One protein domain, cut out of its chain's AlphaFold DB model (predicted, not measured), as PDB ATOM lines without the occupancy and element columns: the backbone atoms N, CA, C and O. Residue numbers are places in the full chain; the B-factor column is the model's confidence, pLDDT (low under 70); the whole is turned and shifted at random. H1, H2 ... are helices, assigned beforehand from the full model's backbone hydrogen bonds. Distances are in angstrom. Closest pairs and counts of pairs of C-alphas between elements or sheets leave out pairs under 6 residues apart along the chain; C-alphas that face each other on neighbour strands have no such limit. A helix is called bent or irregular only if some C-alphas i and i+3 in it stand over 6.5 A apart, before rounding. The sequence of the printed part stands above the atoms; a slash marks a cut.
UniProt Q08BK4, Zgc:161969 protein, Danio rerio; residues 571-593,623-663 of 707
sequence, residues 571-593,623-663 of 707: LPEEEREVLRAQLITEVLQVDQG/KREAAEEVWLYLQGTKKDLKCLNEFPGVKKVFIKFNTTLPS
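This is residues 571 to 593 and 623 to 663 of the 707 residues of the protein "Zgc:161969 protein" of Danio rerio (UniProt Q08BK4). Three crossed helices, H1, H2 and H4, make the core, each touching the other two, and the long H1 crosses both H2 and H4 with its later part. The short H3 lies on the side away from H1, folded back from H4 at a corner, while residues 572 to 578 and 657 to 663 stick out. The printed part has 64 residues, with four named helices in the order H1, H2, H3, H4 and no named strand; the class is all helix. It is compact, with a radius of gyration of the C-alphas of 12.0 A and spans of 32 by 29 by 23 A.

H1, residues 573 to 592, touches H2, residues 626 to 635, with residues 580 to 588 alone, at a steep tilt of 45 degrees, opposite ways; their closest C-alphas, of Ile 584 and Ala 627, are 5.6 A apart. H4, residues 648 to 658, is the hub. H1 touches it with residues 586 to 591 alone, about perpendicular at 76 degrees, the closest C-alphas being those of Val 587 and Gly 649 at 5.1 A. H2 touches H4 at 74 degrees, about perpendicular, closest at the C-alphas of Val 630 and Val 650, 6.8 A. H3, residues 641 to 646, and H4 only just touch, only at the corner, with 3 pairs of C-alphas within 8 A. H1 and H3 are apart. In H2 and H4 every O i to N i+4 pair is within hydrogen-bond range; in H1 14 of 16 are, and in H3 0 of 2, beside 3 of 3 O i to N i+3 pairs.

H1 begins at C-alpha 573 (106.029, 93.156, 115.441) and is 30.1 A long; it is irregular, with C-alphas 574 and 577 7.0 A apart. H2 measures 14.4 A, H3 10.3 A and H4 14.9 A, ending at C-alpha 658 (122.107, 76.197, 117.399).

The farthest C-alphas, of Lys 623 and Ser 663, are 35.8 A apart. Residues 594 to 622 are not printed, and C-alphas 593 and 623 are 14.5 A apart across the cut. The links H2 to H3 and H3 to H4 are tight. The model's pLDDT is under 70 at residues 592 to 593 and 623 to 624.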
ATOM      1  N   LEU A 571     107.943  86.644 118.044       90.94
ATOM      2  CA  LEU A 571     108.381  87.975 118.450       90.94
ATOM      3  C   LEU A 571     107.302  89.040 118.148       90.94
ATOM      4  O   LEU A 571     106.660  88.956 117.083       90.94
ATOM      5  N   PRO A 572     107.112  90.045 119.030       90.31
ATOM      6  CA  PRO A 572     106.281  91.219 118.756       90.31
ATOM      7  C   PRO A 572     106.723  91.952 117.486       90.31
ATOM      8  O   PRO A 572     107.908  91.976 117.161       90.31
ATOM      9  N   GLU A 573     105.776  92.546 116.757       89.00
ATOM     10  CA  GLU A 573     106.029  93.156 115.441       89.00
ATOM     11  C   GLU A 573     107.083  94.273 115.484       89.00
ATOM     12  O   GLU A 573     107.942  94.339 114.608       89.00
ATOM     13  N   GLU A 574     107.081  95.067 116.553       91.25
ATOM     14  CA  GLU A 574     108.016  96.173 116.797       91.25
ATOM     15  C   GLU A 574     109.490  95.751 116.906       91.25
ATOM     16  O   GLU A 574     110.384  96.520 116.553       91.25
ATOM     17  N   GLU A 575     109.769  94.514 117.319       91.06
ATOM     18  CA  GLU A 575     111.138  94.009 117.461       91.06
ATOM     19  C   GLU A 575     111.630  93.221 116.231       91.06
ATOM     20  O   GLU A 575     112.825  92.923 116.117       91.06
ATOM     21  N   ARG A 576     110.734  92.872 115.294       93.62
ATOM     22  CA  ARG A 576     111.053  91.999 114.146       93.62
ATOM     23  C   ARG A 576     112.094  92.593 113.216       93.62
ATOM     24  O   ARG A 576     112.997  91.875 112.790       93.62
ATOM     25  N   GLU A 577     111.990  93.883 112.917       92.06
ATOM     26  CA  GLU A 577     112.931  94.551 112.012       92.06
ATOM     27  C   GLU A 577     114.331  94.671 112.627       92.06
ATOM     28  O   GLU A 577     115.328  94.482 111.930       92.06
ATOM     29  N   VAL A 578     114.426  94.869 113.947       93.62
ATOM     30  CA  VAL A 578     115.715  94.895 114.658       93.62
ATOM     31  C   VAL A 578     116.412  93.539 114.555       93.62
ATOM     32  O   VAL A 578     117.573  93.467 114.147       93.62
ATOM     33  N   LEU A 579     115.702  92.449 114.862       94.25
ATOM     34  CA  LEU A 579     116.277  91.103 114.799       94.25
ATOM     35  C   LEU A 579     116.592  90.677 113.357       94.25
ATOM     36  O   LEU A 579     117.587  89.994 113.111       94.25
ATOM     37  N   ARG A 580     115.789  91.113 112.380       95.25
ATOM     38  CA  ARG A 580     116.076  90.906 110.956       95.25
ATOM     39  C   ARG A 580     117.381  91.586 110.538       95.25
ATOM     40  O   ARG A 580     118.197  90.951 109.875       95.25
ATOM     41  N   ALA A 581     117.600  92.841 110.931       94.00
ATOM     42  CA  ALA A 581     118.839  93.560 110.630       94.00
ATOM     43  C   ALA A 581     120.069  92.894 111.280       94.00
ATOM     44  O   ALA A 581     121.121  92.773 110.644       94.00
ATOM     45  N   GLN A 582     119.921  92.395 112.512       94.62
ATOM     46  CA  GLN A 582     120.955  91.602 113.186       94.62
ATOM     47  C   GLN A 582     121.266  90.309 112.421       94.62
ATOM     48  O   GLN A 582     122.431  90.019 112.171       94.62
ATOM     49  N   LEU A 583     120.243  89.574 111.974       96.19
ATOM     50  CA  LEU A 583     120.429  88.351 111.192       96.19
ATOM     51  C   LEU A 583     121.167  88.615 109.871       96.19
ATOM     52  O   LEU A 583     122.081  87.871 109.534       96.19
ATOM     53  N   ILE A 584     120.825  89.683 109.144       94.69
ATOM     54  CA  ILE A 584     121.535  90.067 107.909       94.69
ATOM     55  C   ILE A 584     123.012  90.351 108.203       94.69
ATOM     56  O   ILE A 584     123.890  89.891 107.474       94.69
ATOM     57  N   THR A 585     123.285  91.076 109.289       93.94
ATOM     58  CA  THR A 585     124.654  91.391 109.720       93.94
ATOM     59  C   THR A 585     125.446  90.120 110.022       93.94
ATOM     60  O   THR A 585     126.580  89.984 109.569       93.94
ATOM     61  N   GLU A 586     124.845  89.161 110.727       93.94
ATOM     62  CA  GLU A 586     125.488  87.881 111.035       93.94
ATOM     63  C   GLU A 586     125.734  87.029 109.789       93.94
ATOM     64  O   GLU A 586     126.818  86.462 109.660       93.94
ATOM     65  N   VAL A 587     124.782  86.978 108.848       94.00
ATOM     66  CA  VAL A 587     124.954  86.271 107.566       94.00
ATOM     67  C   VAL A 587     126.147  86.840 106.788       94.00
ATOM     68  O   VAL A 587     126.993  86.086 106.311       94.00
ATOM     69  N   LEU A 588     126.280  88.169 106.734       91.12
ATOM     70  CA  LEU A 588     127.424  88.823 106.090       91.12
ATOM     71  C   LEU A 588     128.760  88.465 106.758       91.12
ATOM     72  O   LEU A 588     129.759  88.280 106.062       91.12
ATOM     73  N   GLN A 589     128.791  88.356 108.089       87.56
ATOM     74  CA  GLN A 589     130.009  88.004 108.822       87.56
ATOM     75  C   GLN A 589     130.444  86.557 108.570       87.56
ATOM     76  O   GLN A 589     131.631  86.309 108.348       87.56
ATOM     77  N   VAL A 590     129.512  85.597 108.580       84.62
ATOM     78  CA  VAL A 590     129.860  84.183 108.351       84.62
ATOM     79  C   VAL A 590     130.306  83.922 106.912       84.62
ATOM     80  O   VAL A 590     131.170  83.074 106.690       84.62
ATOM     81  N   ASP A 591     129.806  84.679 105.937       76.44
ATOM     82  CA  ASP A 591     130.233  84.536 104.542       76.44
ATOM     83  C   ASP A 591     131.630  85.097 104.264       76.44
ATOM     84  O   ASP A 591     132.369  84.510 103.474       76.44
ATOM     85  N   GLN A 592     132.049  86.159 104.958       66.00
ATOM     86  CA  GLN A 592     133.411  86.704 104.839       66.00
ATOM     87  C   GLN A 592     134.486  85.788 105.454       66.00
ATOM     88  O   GLN A 592     135.656  85.886 105.097       66.00
ATOM     89  N   GLY A 593     134.105  84.881 106.360       55.81
ATOM     90  CA  GLY A 593     135.022  83.946 107.020       55.81
ATOM     91  C   GLY A 593     135.269  82.621 106.285       55.81
ATOM     92  O   GLY A 593     136.085  81.834 106.761       55.81
ATOM     93  N   LYS A 623     125.857  84.335  94.576       51.44
ATOM     94  CA  LYS A 623     125.766  84.870  95.936       51.44
ATOM     95  C   LYS A 623     124.529  85.770  95.978       51.44
ATOM     96  O   LYS A 623     124.567  86.869  95.428       51.44
ATOM     97  N   ARG A 624     123.418  85.270  96.532       62.38
ATOM     98  CA  ARG A 624     122.246  86.098  96.809       62.38
ATOM     99  C   ARG A 624     122.733  87.179  97.759       62.38
ATOM    100  O   ARG A 624     123.560  86.906  98.630       62.38
ATOM    101  N   GLU A 625     122.269  88.404  97.573       82.25
ATOM    102  CA  GLU A 625     122.575  89.439  98.549       82.25
ATOM    103  C   GLU A 625     122.037  88.965  99.907       82.25
ATOM    104  O   GLU A 625     120.901  88.492  99.988       82.25
ATOM    105  N   ALA A 626     122.847  89.029 100.972       87.25
ATOM    106  CA  ALA A 626     122.488  88.463 102.280       87.25
ATOM    107  C   ALA A 626     121.105  88.938 102.770       87.25
ATOM    108  O   ALA A 626     120.350  88.180 103.378       87.25
ATOM    109  N   ALA A 627     120.743  90.184 102.447       90.75
ATOM    110  CA  ALA A 627     119.436  90.759 102.744       90.75
ATOM    111  C   ALA A 627     118.274  90.067 102.006       90.75
ATOM    112  O   ALA A 627     117.214  89.850 102.600       90.75
ATOM    113  N   GLU A 628     118.467  89.707 100.736       91.50
ATOM    114  CA  GLU A 628     117.480  88.998  99.919       91.50
ATOM    115  C   GLU A 628     117.316  87.550 100.393       91.50
ATOM    116  O   GLU A 628     116.190  87.077 100.557       91.50
ATOM    117  N   GLU A 629     118.426  86.859 100.686       93.88
ATOM    118  CA  GLU A 629     118.397  85.499 101.237       93.88
ATOM    119  C   GLU A 629     117.601  85.449 102.546       93.88
ATOM    120  O   GLU A 629     116.673  84.644 102.681       93.88
ATOM    121  N   VAL A 630     117.923  86.342 103.486       95.12
ATOM    122  CA  VAL A 630     117.232  86.438 104.775       95.12
ATOM    123  C   VAL A 630     115.753  86.757 104.577       95.12
ATOM    124  O   VAL A 630     114.907  86.133 105.217       95.12
ATOM    125  N   TRP A 631     115.410  87.692 103.688       94.19
ATOM    126  CA  TRP A 631     114.010  88.026 103.425       94.19
ATOM    127  C   TRP A 631     113.222  86.820 102.899       94.19
ATOM    128  O   TRP A 631     112.169  86.502 103.452       94.19
ATOM    129  N   LEU A 632     113.750  86.100 101.904       94.44
ATOM    130  CA  LEU A 632     113.107  84.902 101.352       94.44
ATOM    131  C   LEU A 632     112.938  83.802 102.407       94.44
ATOM    132  O   LEU A 632     111.871  83.193 102.500       94.44
ATOM    133  N   TYR A 633     113.958  83.573 103.238       95.88
ATOM    134  CA  TYR A 633     113.882  82.611 104.335       95.88
ATOM    135  C   TYR A 633     112.760  82.960 105.325       95.88
ATOM    136  O   TYR A 633     111.982  82.083 105.715       95.88
ATOM    137  N   LEU A 634     112.653  84.236 105.707       93.94
ATOM    138  CA  LEU A 634     111.662  84.726 106.668       93.94
ATOM    139  C   LEU A 634     110.220  84.651 106.143       93.94
ATOM    140  O   LEU A 634     109.305  84.468 106.943       93.94
ATOM    141  N   GLN A 635     110.020  84.741 104.825       92.00
ATOM    142  CA  GLN A 635     108.716  84.544 104.175       92.00
ATOM    143  C   GLN A 635     108.350  83.062 103.975       92.00
ATOM    144  O   GLN A 635     107.210  82.733 103.645       92.00
ATOM    145  N   GLY A 636     109.305  82.146 104.162       90.19
ATOM    146  CA  GLY A 636     109.082  80.718 103.979       90.19
ATOM    147  C   GLY A 636     108.056  80.129 104.958       90.19
ATOM    148  O   GLY A 636     107.896  80.582 106.088       90.19
ATOM    149  N   THR A 637     107.394  79.048 104.541       88.69
ATOM    150  CA  THR A 637     106.410  78.314 105.365       88.69
ATOM    151  C   THR A 637     106.887  76.921 105.784       88.69
ATOM    152  O   THR A 637     106.337  76.330 106.716       88.69
ATOM    153  N   LYS A 638     107.939  76.392 105.138       91.31
ATOM    154  CA  LYS A 638     108.543  75.093 105.473       91.31
ATOM    155  C   LYS A 638     109.096  75.129 106.903       91.31
ATOM    156  O   LYS A 638     109.816  76.063 107.255       91.31
ATOM    157  N   LYS A 639     108.760  74.126 107.720       89.25
ATOM    158  CA  LYS A 639     109.195  74.018 109.129       89.25
ATOM    159  C   LYS A 639     110.349  73.033 109.348       89.25
ATOM    160  O   LYS A 639     110.910  73.006 110.434       89.25
ATOM    161  N   ASP A 640     110.682  72.231 108.338       89.75
ATOM    162  CA  ASP A 640     111.780  71.262 108.397       89.75
ATOM    163  C   ASP A 640     113.140  71.967 108.269       89.75
ATOM    164  O   ASP A 640     113.305  72.853 107.429       89.75
ATOM    165  N   LEU A 641     114.125  71.528 109.057       91.31
ATOM    166  CA  LEU A 641     115.514  71.987 109.002       91.31
ATOM    167  C   LEU A 641     116.125  71.829 107.608       91.31
ATOM    168  O   LEU A 641     116.950  72.647 107.208       91.31
ATOM    169  N   LYS A 642     115.678  70.839 106.824       91.12
ATOM    170  CA  LYS A 642     116.154  70.633 105.447       91.12
ATOM    171  C   LYS A 642     115.952  71.850 104.541       91.12
ATOM    172  O   LYS A 642     116.700  71.989 103.574       91.12
ATOM    173  N   CYS A 643     115.001  72.746 104.840       93.06
ATOM    174  CA  CYS A 643     114.820  73.962 104.046       93.06
ATOM    175  C   CYS A 643     116.010  74.923 104.146       93.06
ATOM    176  O   CYS A 643     116.193  75.739 103.253       93.06
ATOM    177  N   LEU A 644     116.843  74.821 105.188       93.56
ATOM    178  CA  LEU A 644     118.052  75.638 105.331       93.56
ATOM    179  C   LEU A 644     119.076  75.359 104.222       93.56
ATOM    180  O   LEU A 644     119.910  76.209 103.942       93.56
ATOM    181  N   ASN A 645     118.993  74.221 103.526       92.50
ATOM    182  CA  ASN A 645     119.840  73.963 102.356       92.50
ATOM    183  C   ASN A 645     119.570  74.937 101.192       92.50
ATOM    184  O   ASN A 645     120.433  75.103 100.337       92.50
ATOM    185  N   GLU A 646     118.405  75.595 101.165       92.56
ATOM    186  CA  GLU A 646     118.056  76.632 100.181       92.56
ATOM    187  C   GLU A 646     118.618  78.023 100.560       92.56
ATOM    188  O   GLU A 646     118.559  78.947  99.745       92.56
ATOM    189  N   PHE A 647     119.162  78.169 101.780       94.44
ATOM    190  CA  PHE A 647     119.630  79.429 102.376       94.44
ATOM    191  C   PHE A 647     120.997  79.225 103.068       94.44
ATOM    192  O   PHE A 647     121.051  79.044 104.290       94.44
ATOM    193  N   PRO A 648     122.111  79.176 102.310       92.69
ATOM    194  CA  PRO A 648     123.430  78.819 102.838       92.69
ATOM    195  C   PRO A 648     123.944  79.745 103.947       92.69
ATOM    196  O   PRO A 648     124.519  79.261 104.924       92.69
ATOM    197  N   GLY A 649     123.720  81.053 103.832       93.88
ATOM    198  CA  GLY A 649     124.097  82.034 104.843       93.88
ATOM    199  C   GLY A 649     123.305  81.840 106.134       93.88
ATOM    200  O   GLY A 649     123.882  81.707 107.217       93.88
ATOM    201  N   VAL A 650     121.978  81.705 106.029       95.81
ATOM    202  CA  VAL A 650     121.105  81.413 107.182       95.81
ATOM    203  C   VAL A 650     121.465  80.069 107.819       95.81
ATOM    204  O   VAL A 650     121.482  79.960 109.044       95.81
ATOM    205  N   LYS A 651     121.813  79.052 107.020       95.50
ATOM    206  CA  LYS A 651     122.266  77.738 107.503       95.50
ATOM    207  C   LYS A 651     123.553  77.838 108.320       95.50
ATOM    208  O   LYS A 651     123.644  77.205 109.369       95.50
ATOM    209  N   LYS A 652     124.532  78.638 107.888       94.19
ATOM    210  CA  LYS A 652     125.766  78.869 108.657       94.19
ATOM    211  C   LYS A 652     125.475  79.548 109.995       94.19
ATOM    212  O   LYS A 652     125.993  79.111 111.018       94.19
ATOM    213  N   VAL A 653     124.605  80.562 110.008       95.38
ATOM    214  CA  VAL A 653     124.174  81.225 111.251       95.38
ATOM    215  C   VAL A 653     123.409  80.252 112.157       95.38
ATOM    216  O   VAL A 653     123.659  80.215 113.362       95.38
ATOM    217  N   PHE A 654     122.542  79.407 111.587       95.88
ATOM    218  CA  PHE A 654     121.878  78.330 112.321       95.88
ATOM    219  C   PHE A 654     122.912  77.419 112.985       95.88
ATOM    220  O   PHE A 654     122.846  77.235 114.194       95.88
ATOM    221  N   ILE A 655     123.885  76.896 112.234       94.25
ATOM    222  CA  ILE A 655     124.928  76.012 112.772       94.25
ATOM    223  C   ILE A 655     125.730  76.720 113.870       94.25
ATOM    224  O   ILE A 655     125.938  76.135 114.930       94.25
ATOM    225  N   LYS A 656     126.117  77.985 113.674       93.12
ATOM    226  CA  LYS A 656     126.866  78.779 114.661       93.12
ATOM    227  C   LYS A 656     126.159  78.821 116.020       93.12
ATOM    228  O   LYS A 656     126.757  78.428 117.016       93.12
ATOM    229  N   PHE A 657     124.889  79.231 116.064       94.44
ATOM    230  CA  PHE A 657     124.187  79.463 117.333       94.44
ATOM    231  C   PHE A 657     123.407  78.247 117.862       94.44
ATOM    232  O   PHE A 657     123.324  78.048 119.071       94.44
ATOM    233  N   ASN A 658     122.865  77.390 116.991       94.62
ATOM    234  CA  ASN A 658     122.107  76.197 117.399       94.62
ATOM    235  C   ASN A 658     122.989  74.977 117.705       94.62
ATOM    236  O   ASN A 658     122.482  73.948 118.161       94.62
ATOM    237  N   THR A 659     124.306  75.085 117.516       93.56
ATOM    238  CA  THR A 659     125.249  74.105 118.068       93.56
ATOM    239  C   THR A 659     125.268  74.142 119.600       93.56
ATOM    240  O   THR A 659     125.428  73.094 120.223       93.56
ATOM    241  N   THR A 660     125.036  75.308 120.216       92.81
ATOM    242  CA  THR A 660     124.903  75.436 121.672       92.81
ATOM    243  C   THR A 660     123.690  74.662 122.180       92.81
ATOM    244  O   THR A 660     122.576  74.781 121.658       92.81
ATOM    245  N   LEU A 661     123.913  73.859 123.220       92.00
ATOM    246  CA  LEU A 661     122.870  73.087 123.881       92.00
ATOM    247  C   LEU A 661     122.158  73.908 124.960       92.00
ATOM    248  O   LEU A 661     122.786  74.720 125.638       92.00
ATOM    249  N   PRO A 662     120.863  73.657 125.195       90.69
ATOM    250  CA  PRO A 662     120.149  74.276 126.304       90.69
ATOM    251  C   PRO A 662     120.338  73.532 127.633       90.69
ATOM    252  O   PRO A 662     119.863  74.006 128.662       90.69
ATOM    253  N   SER A 663     121.008  72.376 127.650       88.94
ATOM    254  CA  SER A 663     121.214  71.585 128.863       88.94
ATOM    255  C   SER A 663     122.585  70.908 128.911       88.94
ATOM    256  O   SER A 663     123.141  70.538 127.879       88.94
TER     257      SER A 663